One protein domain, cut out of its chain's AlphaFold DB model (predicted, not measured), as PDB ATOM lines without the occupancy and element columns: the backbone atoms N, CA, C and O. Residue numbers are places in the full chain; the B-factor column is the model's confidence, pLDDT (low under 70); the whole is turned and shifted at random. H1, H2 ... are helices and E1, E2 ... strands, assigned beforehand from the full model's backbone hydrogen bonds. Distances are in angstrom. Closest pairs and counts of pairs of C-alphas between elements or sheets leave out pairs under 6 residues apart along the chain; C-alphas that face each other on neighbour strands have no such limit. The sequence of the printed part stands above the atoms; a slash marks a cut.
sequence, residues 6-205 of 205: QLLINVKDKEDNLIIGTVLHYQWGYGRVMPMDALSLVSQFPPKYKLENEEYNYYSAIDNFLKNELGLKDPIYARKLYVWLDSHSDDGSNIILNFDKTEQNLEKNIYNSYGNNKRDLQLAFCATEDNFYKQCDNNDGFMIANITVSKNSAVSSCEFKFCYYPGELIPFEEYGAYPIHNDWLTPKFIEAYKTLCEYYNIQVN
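AT A GLANCE: This is residues 6 to 205 of the 205 residues of an uncharacterized protein of Lactobacillus johnsonii (UniProt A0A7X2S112). Look first for a twisted wall of six strands, with H1 and H4 packed on one face and, on that same face, H8 over E4 and H9 beside edge strand E6. Past E2, another of the edge strands, H6 is on the opposite face, and with H3 and H5 it makes a cluster of crossed helices at that end. The printed part has 200 residues, with nine named helices and six named strands in the order E1 E2 H1 H2 H3 H4 H5 H6 H7 E3 E4 E5 H8 H9 E6. The class is mixed; the sheet is branched, with parallel and antiparallel pairs; the whole is compact, with a radius of gyration of the C-alphas of 17.2 A and spans of 54 by 38 by 25 A.

HOW THE PARTS SIT: Start at E1, residues 6 to 13, with E2, residues 18 to 26, on one side and E3, residues 142 to 149, on the other side. E1 and E2 form an antiparallel hairpin, with N 9 and O 22 2.8 A apart, within hydrogen-bond range; E1 and E3 are parallel, N 10 and O 145 2.9 A apart. E3, E4, residues 155 to 165, and E5, residues 168 to 170, form a meander, each strand the antiparallel neighbour of the one before; look for N 144 and O 161 at 2.8 A, and N 170 and O 162 at 2.9 A. E6, residues 202 to 204, is parallel to E4, with N 203 and O 158 2.9 A apart. H1, residues 33 to 43, is over E1 and E3 at a height over the sheet of 8.2 A. On the same face H4, residues 75 to 88, is over E2; their closest C-alphas, Ile 20 and Ala 78, are 5.5 A apart. H4 is the hub, touching H2, residues 48 to 52, H3, residues 60 to 68, and H6, residues 117 to 125, each with a part of itself alone; Asp 63 and Pro 75 are the closest C-alphas of H3 and H4, 5.1 A apart. H5, residues 99 to 107, touches H3, closest C-alphas Ala 61 and Glu 103, 5.7 A. H7, residues 129 to 132, only grazes the sheet. H8, residues 172 to 176, touches H9, residues 187 to 199, closest C-alphas Glu 173 and Ile 190, 6.9 A. Every O i to N i+4 pair is within range in the helices but H7, too short for one, where 0 of 1 O i to N i+3 pair is within range.

IN THESE COORDINATES: Find C-alpha 6 at (-20.435, -8.890, 43.182), where E1 begins; it runs 22.9 A. E2 is 23.5 A long, E3 22.5 A and E4 26.9 A. H4 runs 19.8 A from C-alpha 75 at (-26.140, -30.932, 36.937), and H9 runs 18.6 A. E6 ends at C-alpha 204, (-5.210, -10.672, 36.122).

THE WHOLE: The C-alphas of Lys 108 and Lys 188, the two farthest apart, are 55.5 A apart. The printed part has no cut and no long link. Confidence is under 70 at residues 53 to 57, 111 to 116, 131, 136 to 138 and 166.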
ATOM      1  N   GLN A   6     -20.046  -7.584  43.702       90.75
ATOM      2  CA  GLN A   6     -20.435  -8.890  43.182       90.75
ATOM      3  C   GLN A   6     -19.276  -9.552  42.440       90.75
ATOM      4  O   GLN A   6     -18.602  -8.914  41.626       90.75
ATOM      5  N   LEU A   7     -19.091 -10.846  42.695       93.56
ATOM      6  CA  LEU A   7     -18.166 -11.705  41.970       93.56
ATOM      7  C   LEU A   7     -18.968 -12.677  41.107       93.56
ATOM      8  O   LEU A   7     -19.648 -13.559  41.630       93.56
ATOM      9  N   LEU A   8     -18.871 -12.543  39.788       94.38
ATOM     10  CA  LEU A   8     -19.378 -13.550  38.861       94.38
ATOM     11  C   LEU A   8     -18.344 -14.670  38.728       94.38
ATOM     12  O   LEU A   8     -17.237 -14.444  38.244       94.38
ATOM     13  N   ILE A   9     -18.716 -15.886  39.110       96.12
ATOM     14  CA  ILE A   9     -17.902 -17.086  38.936       96.12
ATOM     15  C   ILE A   9     -18.459 -17.885  37.769       96.12
ATOM     16  O   ILE A   9     -19.559 -18.434  37.846       96.12
ATOM     17  N   ASN A  10     -17.662 -17.998  36.711       96.06
ATOM     18  CA  ASN A  10     -17.955 -18.843  35.563       96.06
ATOM     19  C   ASN A  10     -16.990 -20.019  35.554       96.06
ATOM     20  O   ASN A  10     -15.784 -19.840  35.401       96.06
ATOM     21  N   VAL A  11     -17.519 -21.230  35.660       96.31
ATOM     22  CA  VAL A  11     -16.736 -22.460  35.588       96.31
ATOM     23  C   VAL A  11     -17.109 -23.200  34.320       96.31
ATOM     24  O   VAL A  11     -18.278 -23.518  34.090       96.31
ATOM     25  N   LYS A  12     -16.102 -23.497  33.505       95.81
ATOM     26  CA  LYS A  12     -16.248 -24.237  32.255       95.81
ATOM     27  C   LYS A  12     -15.273 -25.398  32.182       95.81
ATOM     28  O   LYS A  12     -14.230 -25.396  32.837       95.81
ATOM     29  N   ASP A  13     -15.605 -26.396  31.376       93.50
ATOM     30  CA  ASP A  13     -14.641 -27.425  30.999       93.50
ATOM     31  C   ASP A  13     -13.740 -26.961  29.835       93.50
ATOM     32  O   ASP A  13     -13.909 -25.887  29.258       93.50
ATOM     33  N   LYS A  14     -12.757 -27.791  29.469       92.94
ATOM     34  CA  LYS A  14     -11.835 -27.515  28.349       92.94
ATOM     35  C   LYS A  14     -12.496 -27.471  26.966       92.94
ATOM     36  O   LYS A  14     -11.843 -27.074  26.006       92.94
ATOM     37  N   GLU A  15     -13.735 -27.929  26.850       92.69
ATOM     38  CA  GLU A  15     -14.536 -27.890  25.625       92.69
ATOM     39  C   GLU A  15     -15.459 -26.652  25.604       92.69
ATOM     40  O   GLU A  15     -16.354 -26.577  24.767       92.69
ATOM     41  N   ASP A  16     -15.233 -25.691  26.512       91.81
ATOM     42  CA  ASP A  16     -16.012 -24.460  26.704       91.81
ATOM     43  C   ASP A  16     -17.471 -24.700  27.137       91.81
ATOM     44  O   ASP A  16     -18.314 -23.804  27.068       91.81
ATOM     45  N   ASN A  17     -17.791 -25.896  27.645       92.94
ATOM     46  CA  ASN A  17     -19.120 -26.150  28.190       92.94
ATOM     47  C   ASN A  17     -19.234 -25.552  29.588       92.94
ATOM     48  O   ASN A  17     -18.380 -25.785  30.446       92.94
ATOM     49  N   LEU A  18     -20.333 -24.839  29.832       94.44
ATOM     50  CA  LEU A  18     -20.656 -24.318  31.152       94.44
ATOM     51  C   LEU A  18     -20.908 -25.468  32.133       94.44
ATOM     52  O   LEU A  18     -21.734 -26.349  31.887       94.44
ATOM     53  N   ILE A  19     -20.197 -25.425  33.256       94.88
ATOM     54  CA  ILE A  19     -20.471 -26.246  34.436       94.88
ATOM     55  C   ILE A  19     -21.388 -25.458  35.365       94.88
ATOM     56  O   ILE A  19     -22.438 -25.961  35.750       94.88
ATOM     57  N   ILE A  20     -21.007 -24.223  35.697       95.31
ATOM     58  CA  ILE A  20     -21.826 -23.302  36.485       95.31
ATOM     59  C   ILE A  20     -21.452 -21.849  36.179       95.31
ATOM     60  O   ILE A  20     -20.275 -21.536  36.009       95.31
ATOM     61  N   GLY A  21     -22.451 -20.972  36.124       95.44
ATOM     62  CA  GLY A  21     -22.298 -19.525  36.259       95.44
ATOM     63  C   GLY A  21     -23.086 -19.065  37.482       95.44
ATOM     64  O   GLY A  21     -24.306 -19.210  37.491       95.44
ATOM     65  N   THR A  22     -22.420 -18.538  38.506       94.75
ATOM     66  CA  THR A  22     -23.073 -18.054  39.736       94.75
ATOM     67  C   THR A  22     -22.499 -16.719  40.180       94.75
ATOM     68  O   THR A  22     -21.377 -16.366  39.820       94.75
ATOM     69  N   VAL A  23     -23.265 -15.982  40.971       93.06
ATOM     70  CA  VAL A  23     -22.868 -14.690  41.527       93.06
ATOM     71  C   VAL A  23     -22.715 -14.841  43.027       93.06
ATOM     72  O   VAL A  23     -23.664 -15.234  43.701       93.06
ATOM     73  N   LEU A  24     -21.538 -14.497  43.540       93.06
ATOM     74  CA  LEU A  24     -21.341 -14.253  44.959       93.06
ATOM     75  C   LEU A  24     -21.593 -12.781  45.242       93.06
ATOM     76  O   LEU A  24     -21.024 -11.892  44.601       93.06
ATOM     77  N   HIS A  25     -22.451 -12.539  46.215       90.38
ATOM     78  CA  HIS A  25     -22.840 -11.219  46.644       90.38
ATOM     79  C   HIS A  25     -22.204 -10.905  47.993       90.38
ATOM     80  O   HIS A  25     -22.346 -11.677  48.940       90.38
ATOM     81  N   TYR A  26     -21.524  -9.764  48.094       89.69
ATOM     82  CA  TYR A  26     -20.814  -9.378  49.310       89.69
ATOM     83  C   TYR A  26     -21.459  -8.160  49.947       89.69
ATOM     84  O   TYR A  26     -21.614  -7.121  49.302       89.69
ATOM     85  N   GLN A  27     -21.731  -8.215  51.249       84.25
ATOM     86  CA  GLN A  27     -22.161  -7.023  51.985       84.25
ATOM     87  C   GLN A  27     -21.026  -5.989  52.121       84.25
ATOM     88  O   GLN A  27     -21.289  -4.785  52.145       84.25
ATOM     89  N   TRP A  28     -19.769  -6.449  52.171       82.62
ATOM     90  CA  TRP A  28     -18.572  -5.624  52.387       82.62
ATOM     91  C   TRP A  28     -17.373  -6.064  51.530       82.62
ATOM     92  O   TRP A  28     -16.233  -6.006  51.978       82.62
ATOM     93  N   GLY A  29     -17.612  -6.491  50.288       81.38
ATOM     94  CA  GLY A  29     -16.569  -7.059  49.420       81.38
ATOM     95  C   GLY A  29     -15.638  -6.042  48.742       81.38
ATOM     96  O   GLY A  29     -14.800  -6.419  47.924       81.38
ATOM     97  N   TYR A  30     -15.747  -4.755  49.073       84.62
ATOM     98  CA  TYR A  30     -14.897  -3.700  48.523       84.62
ATOM     99  C   TYR A  30     -13.437  -3.831  48.990       84.62
ATOM    100  O   TYR A  30     -13.106  -4.479  49.989       84.62
ATOM    101  N   GLY A  31     -12.530  -3.181  48.263       88.69
ATOM    102  CA  GLY A  31     -11.117  -3.183  48.610       88.69
ATOM    103  C   GLY A  31     -10.511  -4.576  48.437       88.69
ATOM    104  O   GLY A  31     -10.558  -5.144  47.352       88.69
ATOM    105  N   ARG A  32      -9.916  -5.122  49.506       92.06
ATOM    106  CA  ARG A  32      -9.193  -6.410  49.463       92.06
ATOM    107  C   ARG A  32     -10.094  -7.638  49.553       92.06
ATOM    108  O   ARG A  32      -9.627  -8.710  49.192       92.06
ATOM    109  N   VAL A  33     -11.322  -7.506  50.056       92.56
ATOM    110  CA  VAL A  33     -12.149  -8.656  50.457       92.56
ATOM    111  C   VAL A  33     -12.477  -9.547  49.260       92.56
ATOM    112  O   VAL A  33     -12.008 -10.679  49.216       92.56
ATOM    113  N   MET A  34     -13.169  -9.022  48.244       93.75
ATOM    114  CA  MET A  34     -13.549  -9.810  47.066       93.75
ATOM    115  C   MET A  34     -12.339 -10.358  46.277       93.75
ATOM    116  O   MET A  34     -12.354 -11.544  45.952       93.75
ATOM    117  N   PRO A  35     -11.254  -9.592  46.011       95.19
ATOM    118  CA  PRO A  35     -10.066 -10.151  45.362       95.19
ATOM    119  C   PRO A  35      -9.416 -11.296  46.146       95.19
ATOM    120  O   PRO A  35      -8.997 -12.291  45.547       95.19
ATOM    121  N   MET A  36      -9.304 -11.166  47.473       95.75
ATOM    122  CA  MET A  36      -8.701 -12.201  48.319       95.75
ATOM    123  C   MET A  36      -9.586 -13.440  48.418       95.75
ATOM    124  O   MET A  36      -9.053 -14.547  48.369       95.75
ATOM    125  N   ASP A  37     -10.903 -13.262  48.500       95.94
ATOM    126  CA  ASP A  37     -11.855 -14.369  48.501       95.94
ATOM    127  C   ASP A  37     -11.820 -15.131  47.167       95.94
ATOM    128  O   ASP A  37     -11.619 -16.343  47.145       95.94
ATOM    129  N   ALA A  38     -11.846 -14.422  46.032       96.62
ATOM    130  CA  ALA A  38     -11.698 -15.033  44.710       96.62
ATOM    131  C   ALA A  38     -10.401 -15.858  44.589       96.62
ATOM    132  O   ALA A  38     -10.414 -16.989  44.094       96.62
ATOM    133  N   LEU A  39      -9.276 -15.316  45.072       96.62
ATOM    134  CA  LEU A  39      -7.997 -16.027  45.102       96.62
ATOM    135  C   LEU A  39      -8.059 -17.268  46.008       96.62
ATOM    136  O   LEU A  39      -7.576 -18.335  45.622       96.62
ATOM    137  N   SER A  40      -8.670 -17.141  47.189       95.44
ATOM    138  CA  SER A  40      -8.875 -18.238  48.137       95.44
ATOM    139  C   SER A  40      -9.684 -19.371  47.500       95.44
ATOM    140  O   SER A  40      -9.208 -20.510  47.460       95.44
ATOM    141  N   LEU A  41     -10.830 -19.053  46.893       95.56
ATOM    142  CA  LEU A  41     -11.707 -20.001  46.203       95.56
ATOM    143  C   LEU A  41     -10.981 -20.747  45.078       95.56
ATOM    144  O   LEU A  41     -11.063 -21.973  44.995       95.56
ATOM    145  N   VAL A  42     -10.228 -20.041  44.230       94.69
ATOM    146  CA  VAL A  42      -9.473 -20.683  43.138       94.69
ATOM    147  C   VAL A  42      -8.343 -21.559  43.680       94.69
ATOM    148  O   VAL A  42      -8.135 -22.669  43.184       94.69
ATOM    149  N   SER A  43      -7.638 -21.115  44.723       92.56
ATOM    150  CA  SER A  43      -6.542 -21.886  45.329       92.56
ATOM    151  C   SER A  43      -7.012 -23.173  46.022       92.56
ATOM    152  O   SER A  43      -6.262 -24.148  46.100       92.56
ATOM    153  N   GLN A  44      -8.262 -23.192  46.490       92.50
ATOM    154  CA  GLN A  44      -8.878 -24.312  47.208       92.50
ATOM    155  C   GLN A  44      -9.890 -25.089  46.356       92.50
ATOM    156  O   GLN A  44     -10.580 -25.969  46.877       92.50
ATOM    157  N   PHE A  45      -9.971 -24.785  45.058       93.44
ATOM    158  CA  PHE A  45     -11.029 -25.275  44.184       93.44
ATOM    159  C   PHE A  45     -11.151 -26.808  44.236       93.44
ATOM    160  O   PHE A  45     -10.151 -27.526  44.076       93.44
ATOM    161  N   PRO A  46     -12.357 -27.352  44.471       91.50
ATOM    162  CA  PRO A  46     -12.504 -28.753  44.807       91.50
ATOM    163  C   PRO A  46     -12.405 -29.615  43.542       91.50
ATOM    164  O   PRO A  46     -13.088 -29.352  42.545       91.50
ATOM    165  N   PRO A  47     -11.630 -30.713  43.563       87.56
ATOM    166  CA  PRO A  47     -11.728 -31.706  42.509       87.56
ATOM    167  C   PRO A  47     -13.106 -32.380  42.564       87.56
ATOM    168  O   PRO A  47     -13.661 -32.624  43.638       87.56
ATOM    169  N   LYS A  48     -13.640 -32.747  41.399       88.25
ATOM    170  CA  LYS A  48     -15.020 -33.229  41.233       88.25
ATOM    171  C   LYS A  48     -15.366 -34.409  42.135       88.25
ATOM    172  O   LYS A  48     -16.406 -34.403  42.787       88.25
ATOM    173  N   TYR A  49     -14.455 -35.374  42.252       84.75
ATOM    174  CA  TYR A  49     -14.667 -36.565  43.076       84.75
ATOM    175  C   TYR A  49     -14.856 -36.249  44.570       84.75
ATOM    176  O   TYR A  49     -15.499 -37.028  45.266       84.75
ATOM    177  N   LYS A  50     -14.320 -35.126  45.084       85.50
ATOM    178  CA  LYS A  50     -14.558 -34.713  46.478       85.50
ATOM    179  C   LYS A  50     -15.984 -34.218  46.682       85.50
ATOM    180  O   LYS A  50     -16.521 -34.409  47.764       85.50
ATOM    181  N   LEU A  51     -16.587 -33.608  45.662       86.00
ATOM    182  CA  LEU A  51     -17.976 -33.168  45.733       86.00
ATOM    183  C   LEU A  51     -18.930 -34.348  45.521       86.00
ATOM    184  O   LEU A  51     -19.926 -34.487  46.221       86.00
ATOM    185  N   GLU A  52     -18.640 -35.249  44.586       76.75
ATOM    186  CA  GLU A  52     -19.590 -36.299  44.202       76.75
ATOM    187  C   GLU A  52     -19.770 -37.433  45.222       76.75
ATOM    188  O   GLU A  52     -20.756 -38.153  45.122       76.75
ATOM    189  N   ASN A  53     -18.915 -37.535  46.240       68.88
ATOM    190  CA  ASN A  53     -18.781 -38.696  47.134       68.88
ATOM    191  C   ASN A  53     -19.935 -38.950  48.142       68.88
ATOM    192  O   ASN A  53     -19.735 -39.666  49.117       68.88
ATOM    193  N   GLU A  54     -21.130 -38.388  47.935       61.12
ATOM    194  CA  GLU A  54     -22.307 -38.630  48.791       61.12
ATOM    195  C   GLU A  54     -23.370 -39.458  48.057       61.12
ATOM    196  O   GLU A  54     -23.766 -39.119  46.940       61.12
ATOM    197  N   GLU A  55     -23.826 -40.536  48.707       56.41
ATOM    198  CA  GLU A  55     -24.555 -41.674  48.118       56.41
ATOM    199  C   GLU A  55     -26.034 -41.425  47.757       56.41
ATOM    200  O   GLU A  55     -26.659 -42.292  47.148       56.41
ATOM    201  N   TYR A  56     -26.615 -40.263  48.070       59.75
ATOM    202  CA  TYR A  56     -28.039 -40.004  47.823       59.75
ATOM    203  C   TYR A  56     -28.264 -38.791  46.921       59.75
ATOM    204  O   TYR A  56     -27.865 -37.668  47.236       59.75
ATOM    205  N   ASN A  57     -28.957 -39.010  45.797       67.50
ATOM    206  CA  ASN A  57     -29.412 -37.911  44.959       67.50
ATOM    207  C   ASN A  57     -30.725 -37.321  45.501       67.50
ATOM    208  O   ASN A  57     -31.810 -37.709  45.076       67.50
ATOM    209  N   TYR A  58     -30.605 -36.400  46.459       79.31
ATOM    210  CA  TYR A  58     -31.740 -35.754  47.125       79.31
ATOM    211  C   TYR A  58     -32.548 -34.791  46.236       79.31
ATOM    212  O   TYR A  58     -33.672 -34.464  46.599       79.31
ATOM    213  N   TYR A  59     -32.002 -34.339  45.100       91.62
ATOM    214  CA  TYR A  59     -32.557 -33.218  44.327       91.62
ATOM    215  C   TYR A  59     -32.664 -33.525  42.826       91.62
ATOM    216  O   TYR A  59     -32.126 -32.819  41.970       91.62
ATOM    217  N   SER A  60     -33.328 -34.636  42.507       92.56
ATOM    218  CA  SER A  60     -33.448 -35.157  41.144       92.56
ATOM    219  C   SER A  60     -34.250 -34.253  40.200       92.56
ATOM    220  O   SER A  60     -33.919 -34.164  39.016       92.56
ATOM    221  N   ALA A  61     -35.291 -33.570  40.682       93.19
ATOM    222  CA  ALA A  61     -36.104 -32.666  39.875       93.19
ATOM    223  C   ALA A  61     -35.324 -31.393  39.529       93.19
ATOM    224  O   ALA A  61     -35.375 -30.942  38.380       93.19
ATOM    225  N   ILE A  62     -34.545 -30.866  40.476       94.50
ATOM    226  CA  ILE A  62     -33.583 -29.790  40.222       94.50
ATOM    227  C   ILE A  62     -32.543 -30.248  39.205       94.50
ATOM    228  O   ILE A  62     -32.367 -29.577  38.193       94.50
ATOM    229  N   ASP A  63     -31.910 -31.406  39.403       94.38
ATOM    230  CA  ASP A  63     -30.877 -31.890  38.482       94.38
ATOM    231  C   ASP A  63     -31.424 -32.096  37.058       94.38
ATOM    232  O   ASP A  63     -30.769 -31.756  36.067       94.38
ATOM    233  N   ASN A  64     -32.658 -32.592  36.941       94.44
ATOM    234  CA  ASN A  64     -33.360 -32.709  35.665       94.44
ATOM    235  C   ASN A  64     -33.644 -31.341  35.035       94.44
ATOM    236  O   ASN A  64     -33.484 -31.196  33.824       94.44
ATOM    237  N   PHE A  65     -34.041 -30.340  35.824       94.69
ATOM    238  CA  PHE A  65     -34.238 -28.974  35.338       94.69
ATOM    239  C   PHE A  65     -32.920 -28.369  34.835       94.69
ATOM    240  O   PHE A  65     -32.852 -27.892  33.703       94.69
ATOM    241  N   LEU A  66     -31.850 -28.455  35.630       95.38
ATOM    242  CA  LEU A  66     -30.520 -27.957  35.267       95.38
ATOM    243  C   LEU A  66     -30.014 -28.585  33.960       95.38
ATOM    244  O   LEU A  66     -29.472 -27.893  33.099       95.38
ATOM    245  N   LYS A  67     -30.237 -29.887  33.775       95.94
ATOM    246  CA  LYS A  67     -29.826 -30.595  32.562       95.94
ATOM    247  C   LYS A  67     -30.689 -30.270  31.348       95.94
ATOM    248  O   LYS A  67     -30.156 -29.973  30.284       95.94
ATOM    249  N   ASN A  68     -32.007 -30.383  31.482       95.44
ATOM    250  CA  ASN A  68     -32.912 -30.376  30.331       95.44
ATOM    251  C   ASN A  68     -33.350 -28.963  29.935       95.44
ATOM    252  O   ASN A  68     -33.533 -28.703  28.751       95.44
ATOM    253  N   GLU A  69     -33.499 -28.060  30.906       93.69
ATOM    254  CA  GLU A  69     -33.984 -26.694  30.675       93.69
ATOM    255  C   GLU A  69     -32.833 -25.685  30.603       93.69
ATOM    256  O   GLU A  69     -32.898 -24.743  29.816       93.69
ATOM    257  N   LEU A  70     -31.766 -25.879  31.394       93.69
ATOM    258  CA  LEU A  70     -30.587 -24.998  31.371       93.69
ATOM    259  C   LEU A  70     -29.406 -25.554  30.558       93.69
ATOM    260  O   LEU A  70     -28.436 -24.837  30.330       93.69
ATOM    261  N   GLY A  71     -29.479 -26.807  30.100       95.00
ATOM    262  CA  GLY A  71     -28.461 -27.410  29.234       95.00
ATOM    263  C   GLY A  71     -27.143 -27.764  29.931       95.00
ATOM    264  O   GLY A  71     -26.147 -28.005  29.245       95.00
ATOM    265  N   LEU A  72     -27.103 -27.807  31.268       94.44
ATOM    266  CA  LEU A  72     -25.887 -28.156  32.003       94.44
ATOM    267  C   LEU A  72     -25.559 -29.642  31.822       94.44
ATOM    268  O   LEU A  72     -26.359 -30.523  32.146       94.44
ATOM    269  N   LYS A  73     -24.352 -29.932  31.320       91.50
ATOM    270  CA  LYS A  73     -23.903 -31.311  31.057       91.50
ATOM    271  C   LYS A  73     -23.813 -32.151  32.332       91.50
ATOM    272  O   LYS A  73     -24.047 -33.358  32.280       91.50
ATOM    273  N   ASP A  74     -23.483 -31.510  33.451       90.44
ATOM    274  CA  ASP A  74     -23.235 -32.159  34.733       90.44
ATOM    275  C   ASP A  74     -23.977 -31.454  35.883       90.44
ATOM    276  O   ASP A  74     -23.385 -30.678  36.640       90.44
ATOM    277  N   PRO A  75     -25.298 -31.673  36.000       93.25
ATOM    278  CA  PRO A  75     -26.140 -30.932  36.937       93.25
ATOM    279  C   PRO A  75     -25.807 -31.228  38.406       93.25
ATOM    280  O   PRO A  75     -25.880 -30.328  39.241       93.25
ATOM    281  N   ILE A  76     -25.391 -32.460  38.724       92.06
ATOM    282  CA  ILE A  76     -25.021 -32.850  40.090       92.06
ATOM    283  C   ILE A  76     -23.751 -32.109  40.498       92.06
ATOM    284  O   ILE A  76     -23.709 -31.513  41.577       92.06
ATOM    285  N   TYR A  77     -22.727 -32.115  39.638       91.50
ATOM    286  CA  TYR A  77     -21.498 -31.387  39.921       91.50
ATOM    287  C   TYR A  77     -21.761 -29.884  40.053       91.50
ATOM    288  O   TYR A  77     -21.297 -29.286  41.022       91.50
ATOM    289  N   ALA A  78     -22.568 -29.297  39.163       94.31
ATOM    290  CA  ALA A  78     -22.969 -27.893  39.246       94.31
ATOM    291  C   ALA A  78     -23.640 -27.562  40.590       94.31
ATOM    292  O   ALA A  78     -23.199 -26.655  41.296       94.31
ATOM    293  N   ARG A  79     -24.652 -28.340  40.999       94.00
ATOM    294  CA  ARG A  79     -25.362 -28.157  42.276       94.00
ATOM    295  C   ARG A  79     -24.447 -28.267  43.485       94.00
ATOM    296  O   ARG A  79     -24.539 -27.453  44.400       94.00
ATOM    297  N   LYS A  80     -23.561 -29.258  43.510       92.69
ATOM    298  CA  LYS A  80     -22.632 -29.425  44.632       92.69
ATOM    299  C   LYS A  80     -21.563 -28.336  44.659       92.69
ATOM    300  O   LYS A  80     -21.191 -27.885  45.736       92.69
ATOM    301  N   LEU A  81     -21.103 -27.887  43.493       94.31
ATOM    302  CA  LEU A  81     -20.162 -26.778  43.386       94.31
ATOM    303  C   LEU A  81     -20.796 -25.459  43.841       94.31
ATOM    304  O   LEU A  81     -20.136 -24.694  44.528       94.31
ATOM    305  N   TYR A  82     -22.077 -25.230  43.554       95.25
ATOM    306  CA  TYR A  82     -22.824 -24.081  44.074       95.25
ATOM    307  C   TYR A  82     -22.844 -24.027  45.605       95.25
ATOM    308  O   TYR A  82     -22.518 -23.004  46.201       95.25
ATOM    309  N   VAL A  83     -23.172 -25.152  46.249       93.19
ATOM    310  CA  VAL A  83     -23.157 -25.269  47.719       93.19
ATOM    311  C   VAL A  83     -21.737 -25.117  48.273       93.19
ATOM    312  O   VAL A  83     -21.532 -24.507  49.321       93.19
ATOM    313  N   TRP A  84     -20.738 -25.655  47.569       94.62
ATOM    314  CA  TRP A  84     -19.340 -25.485  47.952       94.62
ATOM    315  C   TRP A  84     -18.917 -24.013  47.908       94.62
ATOM    316  O   TRP A  84     -18.365 -23.530  48.888       94.62
ATOM    317  N   LEU A  85     -19.233 -23.299  46.823       95.38
ATOM    318  CA  LEU A  85     -18.924 -21.877  46.669       95.38
ATOM    319  C   LEU A  85     -19.539 -21.047  47.798       95.38
ATOM    320  O   LEU A  85     -18.827 -20.258  48.395       95.38
ATOM    321  N   ASP A  86     -20.806 -21.289  48.140       93.12
ATOM    322  CA  ASP A  86     -21.500 -20.573  49.224       93.12
ATOM    323  C   ASP A  86     -20.888 -20.834  50.612       93.12
ATOM    324  O   ASP A  86     -20.844 -19.956  51.464       93.12
ATOM    325  N   SER A  87     -20.389 -22.051  50.848       92.31
ATOM    326  CA  SER A  87     -19.805 -22.444  52.140       92.31
ATOM    327  C   SER A  87     -18.318 -22.115  52.293       92.31
ATOM    328  O   SER A  87     -17.780 -22.283  53.387       92.31
ATOM    329  N   HIS A  88     -17.650 -21.709  51.212       94.00
ATOM    330  CA  HIS A  88     -16.208 -21.440  51.179       94.00
ATOM    331  C   HIS A  88     -15.874 -20.010  50.743       94.00
ATOM    332  O   HIS A  88     -14.692 -19.678  50.685       94.00
ATOM    333  N   SER A  89     -16.877 -19.185  50.431       91.50
ATOM    334  CA  SER A  89     -16.695 -17.755  50.221       91.50
ATOM    335  C   SER A  89     -16.643 -17.015  51.555       91.50
ATOM    336  O   SER A  89     -17.549 -17.121  52.384       91.50
ATOM    337  N   ASP A  90     -15.589 -16.235  51.752       83.62
ATOM    338  CA  ASP A  90     -15.436 -15.336  52.889       83.62
ATOM    339  C   ASP A  90     -16.282 -14.072  52.655       83.62
ATOM    340  O   ASP A  90     -16.016 -13.283  51.749       83.62
ATOM    341  N   ASP A  91     -17.319 -13.872  53.476       83.00
ATOM    342  CA  ASP A  91     -18.263 -12.732  53.433       83.00
ATOM    343  C   ASP A  91     -19.093 -12.584  52.136       83.00
ATOM    344  O   ASP A  91     -19.916 -11.662  52.027       83.00
ATOM    345  N   GLY A  92     -18.895 -13.477  51.165       84.00
ATOM    346  CA  GLY A  92     -19.733 -13.646  49.984       84.00
ATOM    347  C   GLY A  92     -20.779 -14.735  50.203       84.00
ATOM    348  O   GLY A  92     -20.546 -15.690  50.939       84.00
ATOM    349  N   SER A  93     -21.928 -14.609  49.547       88.75
ATOM    350  CA  SER A  93     -22.941 -15.667  49.492       88.75
ATOM    351  C   SER A  93     -23.558 -15.738  48.108       88.75
ATOM    352  O   SER A  93     -23.754 -14.701  47.466       88.75
ATOM    353  N   ASN A  94     -23.908 -16.936  47.649       88.50
ATOM    354  CA  ASN A  94     -24.698 -17.059  46.429       88.50
ATOM    355  C   ASN A  94     -26.156 -16.638  46.693       88.50
ATOM    356  O   ASN A  94     -26.565 -16.381  47.829       88.50
ATOM    357  N   ILE A  95     -26.983 -16.610  45.646       84.12
ATOM    358  CA  ILE A  95     -28.433 -16.437  45.804       84.12
ATOM    359  C   ILE A  95     -28.980 -17.489  46.785       84.12
ATOM    360  O   ILE A  95     -28.730 -18.690  46.672       84.12
ATOM    361  N   ILE A  96     -29.791 -17.071  47.753       85.00
ATOM    362  CA  ILE A  96     -30.360 -18.020  48.712       85.00
ATOM    363  C   ILE A  96     -31.379 -18.920  47.999       85.00
ATOM    364  O   ILE A  96     -32.480 -18.489  47.649       85.00
ATOM    365  N   LEU A  97     -31.030 -20.197  47.830       88.25
ATOM    366  CA  LEU A  97     -31.915 -21.228  47.295       88.25
ATOM    367  C   LEU A  97     -32.393 -22.163  48.403       88.25
ATOM    368  O   LEU A  97     -31.607 -22.836  49.063       88.25
ATOM    369  N   ASN A  98     -33.711 -22.288  48.556       90.06
ATOM    370  CA  ASN A  98     -34.288 -23.363  49.356       90.06
ATOM    371  C   ASN A  98     -34.414 -24.621  48.483       90.06
ATOM    372  O   ASN A  98     -35.424 -24.788  47.796       90.06
ATOM    373  N   PHE A  99     -33.382 -25.472  48.480       91.00
ATOM    374  CA  PHE A  99     -33.341 -26.685  47.652       91.00
ATOM    375  C   PHE A  99     -34.547 -27.602  47.891       91.00
ATOM    376  O   PHE A  99     -35.197 -27.988  46.925       91.00
ATOM    377  N   ASP A 100     -34.927 -27.863  49.144       90.94
ATOM    378  CA  ASP A 100     -36.059 -28.747  49.468       90.94
ATOM    379  C   ASP A 100     -37.387 -28.219  48.911       90.94
ATOM    380  O   ASP A 100     -38.168 -28.952  48.298       90.94
ATOM    381  N   LYS A 101     -37.659 -26.925  49.100       90.00
ATOM    382  CA  LYS A 101     -38.875 -26.287  48.584       90.00
ATOM    383  C   LYS A 101     -38.864 -26.234  47.059       90.00
ATOM    384  O   LYS A 101     -39.905 -26.437  46.435       90.00
ATOM    385  N   THR A 102     -37.715 -25.936  46.464       90.88
ATOM    386  CA  THR A 102     -37.556 -25.871  45.011       90.88
ATOM    387  C   THR A 102     -37.771 -27.238  44.371       90.88
ATOM    388  O   THR A 102     -38.546 -27.329  43.419       90.88
ATOM    389  N   GLU A 103     -37.189 -28.293  44.938       92.44
ATOM    390  CA  GLU A 103     -37.386 -29.681  44.515       92.44
ATOM    391  C   GLU A 103     -38.874 -30.046  44.545       92.44
ATOM    392  O   GLU A 103     -39.453 -30.370  43.509       92.44
ATOM    393  N   GLN A 104     -39.538 -29.856  45.692       90.62
ATOM    394  CA  GLN A 104     -40.967 -30.158  45.841       90.62
ATOM    395  C   GLN A 104     -41.850 -29.382  44.856       90.62
ATOM    396  O   GLN A 104     -42.863 -29.901  44.377       90.62
ATOM    397  N   ASN A 105     -41.510 -28.123  44.570       89.62
ATOM    398  CA  ASN A 105     -42.263 -27.309  43.622       89.62
ATOM    399  C   ASN A 105     -42.076 -27.790  42.181       89.62
ATOM    400  O   ASN A 105     -43.048 -27.783  41.423       89.62
ATOM    401  N   LEU A 106     -40.862 -28.203  41.802       90.12
ATOM    402  CA  LEU A 106     -40.588 -28.768  40.480       90.12
ATOM    403  C   LEU A 106     -41.310 -30.106  40.294       90.12
ATOM    404  O   LEU A 106     -42.009 -30.270  39.296       90.12
ATOM    405  N   GLU A 107     -41.236 -31.011  41.272       90.06
ATOM    406  CA  GLU A 107     -41.933 -32.308  41.234       90.06
ATOM    407  C   GLU A 107     -43.452 -32.154  41.066       90.06
ATOM    408  O   GLU A 107     -44.093 -32.881  40.306       90.06
ATOM    409  N   LYS A 108     -44.042 -31.179  41.766       87.94
ATOM    410  CA  LYS A 108     -45.490 -30.926  41.755       87.94
ATOM    411  C   LYS A 108     -45.937 -29.964  40.651       87.94
ATOM    412  O   LYS A 108     -47.123 -29.650  40.584       87.94
ATOM    413  N   ASN A 109     -45.021 -29.487  39.802       83.00
ATOM    414  CA  ASN A 109     -45.279 -28.460  38.784       83.00
ATOM    415  C   ASN A 109     -45.969 -27.197  39.346       83.00
ATOM    416  O   ASN A 109     -46.839 -26.602  38.706       83.00
ATOM    417  N   ILE A 110     -45.598 -26.783  40.561       78.81
ATOM    418  CA  ILE A 110     -46.174 -25.611  41.227       78.81
ATOM    419  C   ILE A 110     -45.514 -24.343  40.676       78.81
ATOM    420  O   ILE A 110     -44.329 -24.088  40.897       78.81
ATOM    421  N   TYR A 111     -46.311 -23.506  40.013       66.00
ATOM    422  CA  TYR A 111     -45.916 -22.153  39.630       66.00
ATOM    423  C   TYR A 111     -46.207 -21.189  40.782       66.00
ATOM    424  O   TYR A 111     -47.363 -20.881  41.068       66.00
ATOM    425  N   ASN A 112     -45.162 -20.712  41.459       59.91
ATOM    426  CA  ASN A 112     -45.288 -19.675  42.480       59.91
ATOM    427  C   ASN A 112     -45.021 -18.293  41.865       59.91
ATOM    428  O   ASN A 112     -43.962 -18.058  41.286       59.91
ATOM    429  N   SER A 113     -45.965 -17.366  42.021       51.03
ATOM    430  CA  SER A 113     -45.860 -15.989  41.526       51.03
ATOM    431  C   SER A 113     -44.892 -15.105  42.325       51.03
ATOM    432  O   SER A 113     -44.512 -14.050  41.832       51.03
ATOM    433  N   TYR A 114     -44.489 -15.511  43.536       48.44
ATOM    434  CA  TYR A 114     -43.667 -14.703  44.458       48.44
ATOM    435  C   TYR A 114     -42.207 -15.167  44.600       48.44
ATOM    436  O   TYR A 114     -41.482 -14.686  45.461       48.44
ATOM    437  N   GLY A 115     -41.777 -16.114  43.775       54.59
ATOM    438  CA  GLY A 115     -40.428 -16.679  43.787       54.59
ATOM    439  C   GLY A 115     -40.405 -17.752  42.723       54.59
ATOM    440  O   GLY A 115     -40.909 -18.859  42.927       54.59
ATOM    441  N   ASN A 116     -40.005 -17.358  41.522       61.16
ATOM    442  CA  ASN A 116     -40.116 -18.219  40.364       61.16
ATOM    443  C   ASN A 116     -38.929 -19.180  40.438       61.16
ATOM    444  O   ASN A 116     -37.865 -18.845  39.934       61.16
ATOM    445  N   ASN A 117     -39.098 -20.344  41.085       77.00
ATOM    446  CA  ASN A 117     -37.986 -21.262  41.389       77.00
ATOM    447  C   ASN A 117     -37.100 -21.544  40.158       77.00
ATOM    448  O   ASN A 117     -35.896 -21.702  40.275       77.00
ATOM    449  N   LYS A 118     -37.690 -21.549  38.953       86.19
ATOM    450  CA  LYS A 118     -36.970 -21.680  37.678       86.19
ATOM    451  C   LYS A 118     -36.037 -20.499  37.378       86.19
ATOM    452  O   LYS A 118     -34.921 -20.714  36.924       86.19
ATOM    453  N   ARG A 119     -36.488 -19.263  37.620       86.50
ATOM    454  CA  ARG A 119     -35.671 -18.047  37.478       86.50
ATOM    455  C   ARG A 119     -34.558 -18.026  38.517       86.50
ATOM    456  O   ARG A 119     -33.434 -17.713  38.154       86.50
ATOM    457  N   ASP A 120     -34.855 -18.384  39.761       87.88
ATOM    458  CA  ASP A 120     -33.848 -18.400  40.826       87.88
ATOM    459  C   ASP A 120     -32.768 -19.447  40.521       87.88
ATOM    460  O   ASP A 120     -31.583 -19.140  40.591       87.88
ATOM    461  N   LEU A 121     -33.157 -20.638  40.043       92.06
ATOM    462  CA  LEU A 121     -32.217 -21.638  39.524       92.06
ATOM    463  C   LEU A 121     -31.422 -21.117  38.317       92.06
ATOM    464  O   LEU A 121     -30.221 -21.343  38.235       92.06
ATOM    465  N   GLN A 122     -32.053 -20.403  37.384       91.88
ATOM    466  CA  GLN A 122     -31.339 -19.827  36.243       91.88
ATOM    467  C   GLN A 122     -30.289 -18.796  36.683       91.88
ATOM    468  O   GLN A 122     -29.180 -18.807  36.157       91.88
ATOM    469  N   LEU A 123     -30.619 -17.927  37.640       89.81
ATOM    470  CA  LEU A 123     -29.685 -16.932  38.171       89.81
ATOM    471  C   LEU A 123     -28.573 -17.575  39.011       89.81
ATOM    472  O   LEU A 123     -27.450 -17.093  38.971       89.81
ATOM    473  N   ALA A 124     -28.871 -18.661  39.723       92.31
ATOM    474  CA  ALA A 124     -27.916 -19.387  40.554       92.31
ATOM    475  C   ALA A 124     -26.933 -20.263  39.760       92.31
ATOM    476  O   ALA A 124     -25.805 -20.466  40.192       92.31
ATOM    477  N   PHE A 125     -27.360 -20.819  38.623       95.06
ATOM    478  CA  PHE A 125     -26.575 -21.824  37.896       95.06
ATOM    479  C   PHE A 125     -26.095 -21.390  36.511       95.06
ATOM    480  O   PHE A 125     -25.138 -21.970  35.991       95.06
ATOM    481  N   CYS A 126     -26.733 -20.380  35.921       94.06
ATOM    482  CA  CYS A 126     -26.410 -19.839  34.603       94.06
ATOM    483  C   CYS A 126     -26.410 -18.301  34.614       94.06
ATOM    484  O   CYS A 126     -26.911 -17.668  33.677       94.06
ATOM    485  N   ALA A 127     -25.878 -17.689  35.677       90.88
ATOM    486  CA  ALA A 127     -25.614 -16.258  35.698       90.88
ATOM    487  C   ALA A 127     -24.744 -15.863  34.498       90.88
ATOM    488  O   ALA A 127     -23.776 -16.539  34.155       90.88
ATOM    489  N   THR A 128     -25.098 -14.753  33.859       86.12
ATOM    490  CA  THR A 128     -24.345 -14.174  32.743       86.12
ATOM    491  C   THR A 128     -23.853 -12.787  33.120       86.12
ATOM    492  O   THR A 128     -24.420 -12.153  34.016       86.12
ATOM    493  N   GLU A 129     -22.861 -12.282  32.384       81.06
ATOM    494  CA  GLU A 129     -22.373 -10.902  32.522       81.06
ATOM    495  C   GLU A 129     -23.517  -9.868  32.402       81.06
ATOM    496  O   GLU A 129     -23.600  -8.913  33.169       81.06
ATOM    497  N   ASP A 130     -24.484 -10.119  31.516       75.75
ATOM    498  CA  ASP A 130     -25.649  -9.247  31.305       75.75
ATOM    499  C   ASP A 130     -26.711  -9.309  32.414       75.75
ATOM    500  O   ASP A 130     -27.610  -8.456  32.486       75.75
ATOM    501  N   ASN A 131     -26.673 -10.347  33.243       69.69
ATOM    502  CA  ASN A 131     -27.687 -10.580  34.261       69.69
ATOM    503  C   ASN A 131     -27.176 -10.260  35.662       69.69
ATOM    504  O   ASN A 131     -27.990  -9.799  36.458       69.69
ATOM    505  N   PHE A 132     -25.891 -10.468  35.976       77.38
ATOM    506  CA  PHE A 132     -25.424 -10.371  37.366       77.38
ATOM    507  C   PHE A 132     -25.559  -8.965  37.964       77.38
ATOM    508  O   PHE A 132     -26.039  -8.844  39.085       77.38
ATOM    509  N   TYR A 133     -25.332  -7.905  37.183       72.19
ATOM    510  CA  TYR A 133     -25.524  -6.521  37.649       72.19
ATOM    511  C   TYR A 133     -26.953  -6.129  37.971       72.19
ATOM    512  O   TYR A 133     -27.188  -5.141  38.659       72.19
ATOM    513  N   LYS A 134     -27.919  -6.866  37.416       72.75
ATOM    514  CA  LYS A 134     -29.341  -6.670  37.704       72.75
ATOM    515  C   LYS A 134     -29.770  -7.427  38.955       72.75
ATOM    516  O   LYS A 134     -30.940  -7.353  39.318       72.75
ATOM    517  N   GLN A 135     -28.871  -8.208  39.555       74.38
ATOM    518  CA  GLN A 135     -29.161  -8.974  40.762       74.38
ATOM    519  C   GLN A 135     -28.909  -8.160  42.038       74.38
ATOM    520  O   GLN A 135     -29.309  -8.623  43.100       74.38
ATOM    521  N   CYS A 136     -28.308  -6.964  41.951       68.62
ATOM    522  CA  CYS A 136     -28.151  -6.071  43.097       68.62
ATOM    523  C   CYS A 136     -28.405  -4.595  42.753       68.62
ATOM    524  O   CYS A 136     -28.093  -4.125  41.659       68.62
ATOM    525  N   ASP A 137     -28.957  -3.870  43.728       64.19
ATOM    526  CA  ASP A 137     -29.315  -2.453  43.615       64.19
ATOM    527  C   ASP A 137     -28.138  -1.507  43.940       64.19
ATOM    528  O   ASP A 137     -28.199  -0.324  43.606       64.19
ATOM    529  N   ASN A 138     -27.067  -2.007  44.575       66.06
ATOM    530  CA  ASN A 138     -25.870  -1.241  44.942       66.06
ATOM    531  C   ASN A 138     -24.618  -1.947  44.410       66.06
ATOM    532  O   ASN A 138     -24.357  -3.091  44.767       66.06
ATOM    533  N   ASN A 139     -23.834  -1.250  43.587       70.38
ATOM    534  CA  ASN A 139     -22.723  -1.840  42.844       70.38
ATOM    535  C   ASN A 139     -21.463  -0.967  42.972       70.38
ATOM    536  O   ASN A 139     -21.163  -0.141  42.115       70.38
ATOM    537  N   ASP A 140     -20.744  -1.158  44.072       77.94
ATOM    538  CA  ASP A 140     -19.472  -0.525  44.435       77.94
ATOM    539  C   ASP A 140     -18.259  -1.173  43.736       77.94
ATOM    540  O   ASP A 140     -17.123  -0.790  44.003       77.94
ATOM    541  N   GLY A 141     -18.485  -2.163  42.869       84.06
ATOM    542  CA  GLY A 141     -17.448  -2.835  42.091       84.06
ATOM    543  C   GLY A 141     -17.815  -4.275  41.745       84.06
ATOM    544  O   GLY A 141     -18.527  -4.959  42.487       84.06
ATOM    545  N   PHE A 142     -17.308  -4.736  40.607       89.69
ATOM    546  CA  PHE A 142     -17.532  -6.073  40.090       89.69
ATOM    547  C   PHE A 142     -16.213  -6.770  39.791       89.69
ATOM    548  O   PHE A 142     -15.240  -6.161  39.334       89.69
ATOM    549  N   MET A 143     -16.219  -8.078  39.992       93.44
ATOM    550  CA  MET A 143     -15.148  -8.960  39.564       93.44
ATOM    551  C   MET A 143     -15.740 -10.155  38.827       93.44
ATOM    552  O   MET A 143     -16.842 -10.613  39.131       93.44
ATOM    553  N   ILE A 144     -15.013 -10.665  37.842       94.81
ATOM    554  CA  ILE A 144     -15.358 -11.890  37.126       94.81
ATOM    555  C   ILE A 144     -14.199 -12.864  37.296       94.81
ATOM    556  O   ILE A 144     -13.058 -12.527  36.981       94.81
ATOM    557  N   ALA A 145     -14.501 -14.071  37.763       96.25
ATOM    558  CA  ALA A 145     -13.587 -15.200  37.801       96.25
ATOM    559  C   ALA A 145     -14.009 -16.228  36.749       96.25
ATOM    560  O   ALA A 145     -14.951 -16.998  36.943       96.25
ATOM    561  N   ASN A 146     -13.287 -16.254  35.630       96.62
ATOM    562  CA  ASN A 146     -13.442 -17.278  34.605       96.62
ATOM    563  C   ASN A 146     -12.483 -18.429  34.907       96.62
ATOM    564  O   ASN A 146     -11.266 -18.266  34.850       96.62
ATOM    565  N   ILE A 147     -13.024 -19.597  35.231       96.75
ATOM    566  CA  ILE A 147     -12.282 -20.781  35.659       96.75
ATOM    567  C   ILE A 147     -12.489 -21.880  34.618       96.75
ATOM    568  O   ILE A 147     -13.612 -22.313  34.367       96.75
ATOM    569  N   THR A 148     -11.399 -22.372  34.032       95.88
ATOM    570  CA  THR A 148     -11.437 -23.554  33.161       95.88
ATOM    571  C   THR A 148     -10.883 -24.753  33.903       95.88
ATOM    572  O   THR A 148      -9.714 -24.765  34.301       95.88
ATOM    573  N   VAL A 149     -11.680 -25.807  34.034       93.88
ATOM    574  CA  VAL A 149     -11.278 -27.037  34.713       93.88
ATOM    575  C   VAL A 149     -10.981 -28.172  33.729       93.88
ATOM    576  O   VAL A 149     -11.562 -28.297  32.652       93.88
ATOM    577  N   SER A 150     -10.025 -29.018  34.099       88.94
ATOM    578  CA  SER A 150      -9.680 -30.244  33.370       88.94
ATOM    579  C   SER A 150     -10.684 -31.380  33.632       88.94
ATOM    580  O   SER A 150     -11.578 -31.248  34.456       88.94
ATOM    581  N   LYS A 151     -10.509 -32.546  32.985       75.69
ATOM    582  CA  LYS A 151     -11.381 -33.728  33.188       75.69
ATOM    583  C   LYS A 151     -11.475 -34.213  34.643       75.69
ATOM    584  O   LYS A 151     -12.487 -34.791  35.011       75.69
ATOM    585  N   ASN A 152     -10.448 -33.965  35.460       75.44
ATOM    586  CA  ASN A 152     -10.450 -34.301  36.893       75.44
ATOM    587  C   ASN A 152     -10.946 -33.135  37.769       75.44
ATOM    588  O   ASN A 152     -10.807 -33.158  38.991       75.44
ATOM    589  N   SER A 153     -11.455 -32.087  37.127       77.88
ATOM    590  CA  SER A 153     -11.834 -30.797  37.690       77.88
ATOM    591  C   SER A 153     -10.742 -30.059  38.461       77.88
ATOM    592  O   SER A 153     -11.030 -29.211  39.295       77.88
ATOM    593  N   ALA A 154      -9.473 -30.343  38.158       83.88
ATOM    594  CA  ALA A 154      -8.387 -29.455  38.552       83.88
ATOM    595  C   ALA A 154      -8.433 -28.194  37.681       83.88
ATOM    596  O   ALA A 154      -8.572 -28.318  36.454       83.88
ATOM    597  N   VAL A 155      -8.291 -27.020  38.304       90.75
ATOM    598  CA  VAL A 155      -8.171 -25.732  37.608       90.75
ATOM    599  C   VAL A 155      -6.996 -25.813  36.637       90.75
ATOM    600  O   VAL A 155      -5.879 -26.163  37.011       90.75
ATOM    601  N   SER A 156      -7.279 -25.565  35.362       91.81
ATOM    602  CA  SER A 156      -6.298 -25.617  34.275       91.81
ATOM    603  C   SER A 156      -5.917 -24.236  33.758       91.81
ATOM    604  O   SER A 156      -4.791 -24.052  33.309       91.81
ATOM    605  N   SER A 157      -6.833 -23.280  33.856       94.19
ATOM    606  CA  SER A 157      -6.564 -21.855  33.712       94.19
ATOM    607  C   SER A 157      -7.614 -21.077  34.492       94.19
ATOM    608  O   SER A 157      -8.731 -21.562  34.711       94.19
ATOM    609  N   CYS A 158      -7.248 -19.876  34.914       97.06
ATOM    610  CA  CYS A 158      -8.171 -18.941  35.524       97.06
ATOM    611  C   CYS A 158      -7.821 -17.519  35.089       97.06
ATOM    612  O   CYS A 158      -6.651 -17.192  34.892       97.06
ATOM    613  N   GLU A 159      -8.844 -16.696  34.920       97.31
ATOM    614  CA  GLU A 159      -8.731 -15.288  34.579       97.31
ATOM    615  C   GLU A 159      -9.627 -14.480  35.516       97.31
ATOM    616  O   GLU A 159     -10.823 -14.756  35.650       97.31
ATOM    617  N   PHE A 160      -9.030 -13.476  36.145       97.50
ATOM    618  CA  PHE A 160      -9.694 -12.459  36.937       97.50
ATOM    619  C   PHE A 160      -9.813 -11.179  36.125       97.50
ATOM    620  O   PHE A 160      -8.828 -10.688  35.575       97.50
ATOM    621  N   LYS A 161     -11.032 -10.644  36.069       94.94
ATOM    622  CA  LYS A 161     -11.350  -9.369  35.424       94.94
ATOM    623  C   LYS A 161     -12.048  -8.456  36.412       94.94
ATOM    624  O   LYS A 161     -12.843  -8.932  37.222       94.94
ATOM    625  N   PHE A 162     -11.808  -7.160  36.283       93.19
ATOM    626  CA  PHE A 162     -12.402  -6.134  37.132       93.19
ATOM    627  C   PHE A 162     -13.238  -5.176  36.296       93.19
ATOM    628  O   PHE A 162     -12.896  -4.884  35.148       93.19
ATOM    629  N   CYS A 163     -14.339  -4.687  36.861       88.25
ATOM    630  CA  CYS A 163     -15.167  -3.675  36.218       88.25
ATOM    631  C   CYS A 163     -15.975  -2.853  37.234       88.25
ATOM    632  O   CYS A 163     -16.313  -3.327  38.318       88.25
ATOM    633  N   TYR A 164     -16.294  -1.602  36.886       80.56
ATOM    634  CA  TYR A 164     -17.263  -0.785  37.641       80.56
ATOM    635  C   TYR A 164     -18.687  -0.965  37.129       80.56
ATOM    636  O   TYR A 164     -19.641  -0.801  37.881       80.56
ATOM    637  N   TYR A 165     -18.811  -1.323  35.851       75.06
ATOM    638  CA  TYR A 165     -20.050  -1.684  35.184       75.06
ATOM    639  C   TYR A 165     -19.801  -2.917  34.309       75.06
ATOM    640  O   TYR A 165     -18.727  -3.048  33.719       75.06
ATOM    641  N   PRO A 166     -20.768  -3.832  34.181       65.50
ATOM    642  CA  PRO A 166     -20.627  -4.991  33.304       65.50
ATOM    643  C   PRO A 166     -20.336  -4.574  31.871       65.50
ATOM    644  O   PRO A 166     -20.942  -3.636  31.353       65.50
ATOM    645  N   GLY A 167     -19.421  -5.297  31.232       70.62
ATOM    646  CA  GLY A 167     -18.978  -5.016  29.868       70.62
ATOM    647  C   GLY A 167     -17.902  -3.931  29.752       70.62
ATOM    648  O   GLY A 167     -17.294  -3.822  28.691       70.62
ATOM    649  N   GLU A 168     -17.608  -3.181  30.819       83.00
ATOM    650  CA  GLU A 168     -16.507  -2.213  30.865       83.00
ATOM    651  C   GLU A 168     -15.379  -2.744  31.753       83.00
ATOM    652  O   GLU A 168     -15.265  -2.421  32.936       83.00
ATOM    653  N   LEU A 169     -14.571  -3.629  31.172       89.56
ATOM    654  CA  LEU A 169     -13.397  -4.173  31.844       89.56
ATOM    655  C   LEU A 169     -12.340  -3.087  32.019       89.56
ATOM    656  O   LEU A 169     -12.025  -2.368  31.069       89.56
ATOM    657  N   ILE A 170     -11.761  -3.028  33.210       92.31
ATOM    658  CA  ILE A 170     -10.692  -2.095  33.550       92.31
ATOM    659  C   ILE A 170      -9.497  -2.849  34.134       92.31
ATOM    660  O   ILE A 170      -9.691  -3.898  34.755       92.31
ATOM    661  N   PRO A 171      -8.280  -2.298  34.010       94.69
ATOM    662  CA  PRO A 171      -7.112  -2.847  34.679       94.69
ATOM    663  C   PRO A 171      -7.285  -2.907  36.196       94.69
ATOM    664  O   PRO A 171      -7.819  -1.974  36.803       94.69
ATOM    665  N   PHE A 172      -6.749  -3.947  36.840       94.94
ATOM    666  CA  PHE A 172      -6.803  -4.067  38.303       94.94
ATOM    667  C   PHE A 172      -6.193  -2.857  39.044       94.94
ATOM    668  O   PHE A 172      -6.666  -2.471  40.112       94.94
ATOM    669  N   GLU A 173      -5.176  -2.210  38.472       94.88
ATOM    670  CA  GLU A 173      -4.616  -0.955  38.980       94.88
ATOM    671  C   GLU A 173      -5.627   0.192  38.985       94.88
ATOM    672  O   GLU A 173      -5.688   0.960  39.944       94.88
ATOM    673  N   GLU A 174      -6.414   0.306  37.917       93.50
ATOM    674  CA  GLU A 174      -7.446   1.329  37.793       93.50
ATOM    675  C   GLU A 174      -8.608   1.037  38.740       93.50
ATOM    676  O   GLU A 174      -9.061   1.950  39.428       93.50
ATOM    677  N   TYR A 175      -9.013  -0.233  38.853       92.44
ATOM    678  CA  TYR A 175      -9.972  -0.693  39.861       92.44
ATOM    679  C   TYR A 175      -9.513  -0.322  41.279       92.44
ATOM    680  O   TYR A 175     -10.261   0.257  42.067       92.44
ATOM    681  N   GLY A 176      -8.245  -0.585  41.604       91.06
ATOM    682  CA  GLY A 176      -7.669  -0.261  42.907       91.06
ATOM    683  C   GLY A 176      -7.565   1.234  43.202       91.06
ATOM    684  O   GLY A 176      -7.585   1.619  44.369       91.06
ATOM    685  N   ALA A 177      -7.497   2.086  42.178       90.50
ATOM    686  CA  ALA A 177      -7.415   3.535  42.343       90.50
ATOM    687  C   ALA A 177      -8.759   4.198  42.703       90.50
ATOM    688  O   ALA A 177      -8.766   5.372  43.090       90.50
ATOM    689  N   TYR A 178      -9.886   3.481  42.610       86.81
ATOM    690  CA  TYR A 178     -11.199   4.042  42.936       86.81
ATOM    691  C   TYR A 178     -11.292   4.490  44.400       86.81
ATOM    692  O   TYR A 178     -10.793   3.781  45.277       86.81
ATOM    693  N   PRO A 179     -12.003   5.589  44.725       86.38
ATOM    694  CA  PRO A 179     -12.116   6.073  46.102       86.38
ATOM    695  C   PRO A 179     -12.662   5.056  47.107       86.38
ATOM    696  O   PRO A 179     -12.337   5.137  48.284       86.38
ATOM    697  N   ILE A 180     -13.487   4.098  46.671       84.94
ATOM    698  CA  ILE A 180     -14.024   3.064  47.570       84.94
ATOM    699  C   ILE A 180     -13.065   1.878  47.777       84.94
ATOM    700  O   ILE A 180     -13.353   0.959  48.542       84.94
ATOM    701  N   HIS A 181     -11.937   1.856  47.072       85.81
ATOM    702  CA  HIS A 181     -10.984   0.748  47.080       85.81
ATOM    703  C   HIS A 181      -9.565   1.174  47.466       85.81
ATOM    704  O   HIS A 181      -8.840   0.362  48.044       85.81
ATOM    705  N   ASN A 182      -9.180   2.419  47.186       85.00
ATOM    706  CA  ASN A 182      -7.805   2.924  47.249       85.00
ATOM    707  C   ASN A 182      -7.124   2.805  48.621       85.00
ATOM    708  O   ASN A 182      -5.923   2.529  48.680       85.00
ATOM    709  N   ASP A 183      -7.876   2.925  49.715       88.94
ATOM    710  CA  ASP A 183      -7.358   2.767  51.078       88.94
ATOM    711  C   ASP A 183      -6.880   1.327  51.345       88.94
ATOM    712  O   ASP A 183      -5.997   1.079  52.175       88.94
ATOM    713  N   TRP A 184      -7.422   0.356  50.608       90.69
ATOM    714  CA  TRP A 184      -7.122  -1.062  50.770       90.69
ATOM    715  C   TRP A 184      -6.271  -1.603  49.616       90.69
ATOM    716  O   TRP A 184      -5.245  -2.242  49.872       90.69
ATOM    717  N   LEU A 185      -6.626  -1.320  48.363       93.56
ATOM    718  CA  LEU A 185      -5.930  -1.768  47.150       93.56
ATOM    719  C   LEU A 185      -4.735  -0.869  46.801       93.56
ATOM    720  O   LEU A 185      -4.597  -0.359  45.695       93.56
ATOM    721  N   THR A 186      -3.833  -0.693  47.766       94.81
ATOM    722  CA  THR A 186      -2.583   0.055  47.568       94.81
ATOM    723  C   THR A 186      -1.720  -0.568  46.457       94.81
ATOM    724  O   THR A 186      -1.779  -1.787  46.271       94.81
ATOM    725  N   PRO A 187      -0.810   0.192  45.814       95.06
ATOM    726  CA  PRO A 187       0.094  -0.352  44.794       95.06
ATOM    727  C   PRO A 187       0.873  -1.594  45.256       95.06
ATOM    728  O   PRO A 187       0.970  -2.577  44.530       95.06
ATOM    729  N   LYS A 188       1.343  -1.598  46.513       95.69
ATOM    730  CA  LYS A 188       2.044  -2.744  47.113       95.69
ATOM    731  C   LYS A 188       1.145  -3.977  47.258       95.69
ATOM    732  O   LYS A 188       1.616  -5.101  47.120       95.69
ATOM    733  N   PHE A 189      -0.134  -3.776  47.578       96.50
ATOM    734  CA  PHE A 189      -1.094  -4.877  47.634       96.50
ATOM    735  C   PHE A 189      -1.325  -5.454  46.238       96.50
ATOM    736  O   PHE A 189      -1.256  -6.665  46.082       96.50
ATOM    737  N   ILE A 190      -1.551  -4.598  45.237       96.56
ATOM    738  CA  ILE A 190      -1.786  -5.023  43.852       96.56
ATOM    739  C   ILE A 190      -0.600  -5.837  43.323       96.56
ATOM    740  O   ILE A 190      -0.801  -6.918  42.779       96.56
ATOM    741  N   GLU A 191       0.631  -5.370  43.545       96.94
ATOM    742  CA  GLU A 191       1.852  -6.087  43.157       96.94
ATOM    743  C   GLU A 191       1.940  -7.476  43.817       96.94
ATOM    744  O   GLU A 191       2.155  -8.488  43.143       96.94
ATOM    745  N   ALA A 192       1.706  -7.549  45.131       97.31
ATOM    746  CA  ALA A 192       1.709  -8.814  45.860       97.31
ATOM    747  C   ALA A 192       0.586  -9.754  45.390       97.31
ATOM    748  O   ALA A 192       0.804 -10.955  45.236       97.31
ATOM    749  N   TYR A 193      -0.603  -9.213  45.129       97.50
ATOM    750  CA  TYR A 193      -1.752  -9.965  44.642       97.50
ATOM    751  C   TYR A 193      -1.493 -10.556  43.256       97.50
ATOM    752  O   TYR A 193      -1.720 -11.748  43.053       97.50
ATOM    753  N   LYS A 194      -0.950  -9.760  42.324       97.38
ATOM    754  CA  LYS A 194      -0.555 -10.238  40.992       97.38
ATOM    755  C   LYS A 194       0.509 -11.329  41.083       97.38
ATOM    756  O   LYS A 194       0.357 -12.361  40.441       97.38
ATOM    757  N   THR A 195       1.497 -11.172  41.966       97.19
ATOM    758  CA  THR A 195       2.520 -12.207  42.221       97.19
ATOM    759  C   THR A 195       1.898 -13.528  42.699       97.19
ATOM    760  O   THR A 195       2.284 -14.608  42.252       97.19
ATOM    761  N   LEU A 196       0.913 -13.470  43.604       96.75
ATOM    762  CA  LEU A 196       0.194 -14.666  44.057       96.75
ATOM    763  C   LEU A 196      -0.655 -15.277  42.935       96.75
ATOM    764  O   LEU A 196      -0.660 -16.496  42.775       96.75
ATOM    765  N   CYS A 197      -1.338 -14.451  42.146       96.75
ATOM    766  CA  CYS A 197      -2.111 -14.914  40.995       96.75
ATOM    767  C   CYS A 197      -1.217 -15.645  39.987       96.75
ATOM    768  O   CYS A 197      -1.547 -16.758  39.584       96.75
ATOM    769  N   GLU A 198      -0.043 -15.097  39.671       95.06
ATOM    770  CA  GLU A 198       0.955 -15.746  38.815       95.06
ATOM    771  C   GLU A 198       1.379 -17.117  39.359       95.06
ATOM    772  O   GLU A 198       1.410 -18.090  38.604       95.06
ATOM    773  N   TYR A 199       1.629 -17.234  40.669       93.75
ATOM    774  CA  TYR A 199       1.964 -18.515  41.308       93.75
ATOM    775  C   TYR A 199       0.870 -19.581  41.111       93.75
ATOM    776  O   TYR A 199       1.177 -20.752  40.877       93.75
ATOM    777  N   TYR A 200      -0.404 -19.182  41.155       92.19
ATOM    778  CA  TYR A 200      -1.549 -20.065  40.910       92.19
ATOM    779  C   TYR A 200      -1.951 -20.173  39.426       92.19
ATOM    780  O   TYR A 200      -2.949 -20.824  39.117       92.19
ATOM    781  N   ASN A 201      -1.171 -19.605  38.497       93.19
ATOM    782  CA  ASN A 201      -1.483 -19.524  37.063       93.19
ATOM    783  C   ASN A 201      -2.829 -18.832  36.764       93.19
ATOM    784  O   ASN A 201      -3.574 -19.243  35.868       93.19
ATOM    785  N   ILE A 202      -3.137 -17.784  37.525       97.06
ATOM    786  CA  ILE A 202      -4.301 -16.920  37.350       97.06
ATOM    787  C   ILE A 202      -3.861 -15.663  36.598       97.06
ATOM    788  O   ILE A 202      -2.963 -14.944  37.038       97.06
ATOM    789  N   GLN A 203      -4.498 -15.387  35.465       97.00
ATOM    790  CA  GLN A 203      -4.310 -14.139  34.728       97.00
ATOM    791  C   GLN A 203      -5.134 -13.029  35.376       97.00
ATOM    792  O   GLN A 203      -6.296 -13.242  35.706       97.00
ATOM    793  N   VAL A 204      -4.543 -11.850  35.551       95.62
ATOM    794  CA  VAL A 204      -5.210 -10.672  36.122       95.62
ATOM    795  C   VAL A 204      -5.245  -9.601  35.042       95.62
ATOM    796  O   VAL A 204      -4.185  -9.080  34.685       95.62
ATOM    797  N   ASN A 205      -6.438  -9.315  34.523       82.75
ATOM    798  CA  ASN A 205      -6.666  -8.298  33.496       82.75
ATOM    799  C   ASN A 205      -7.084  -6.961  34.096       82.75
ATOM    800  O   ASN A 205      -7.847  -6.955  35.088       82.75
TER     801      ASN A 205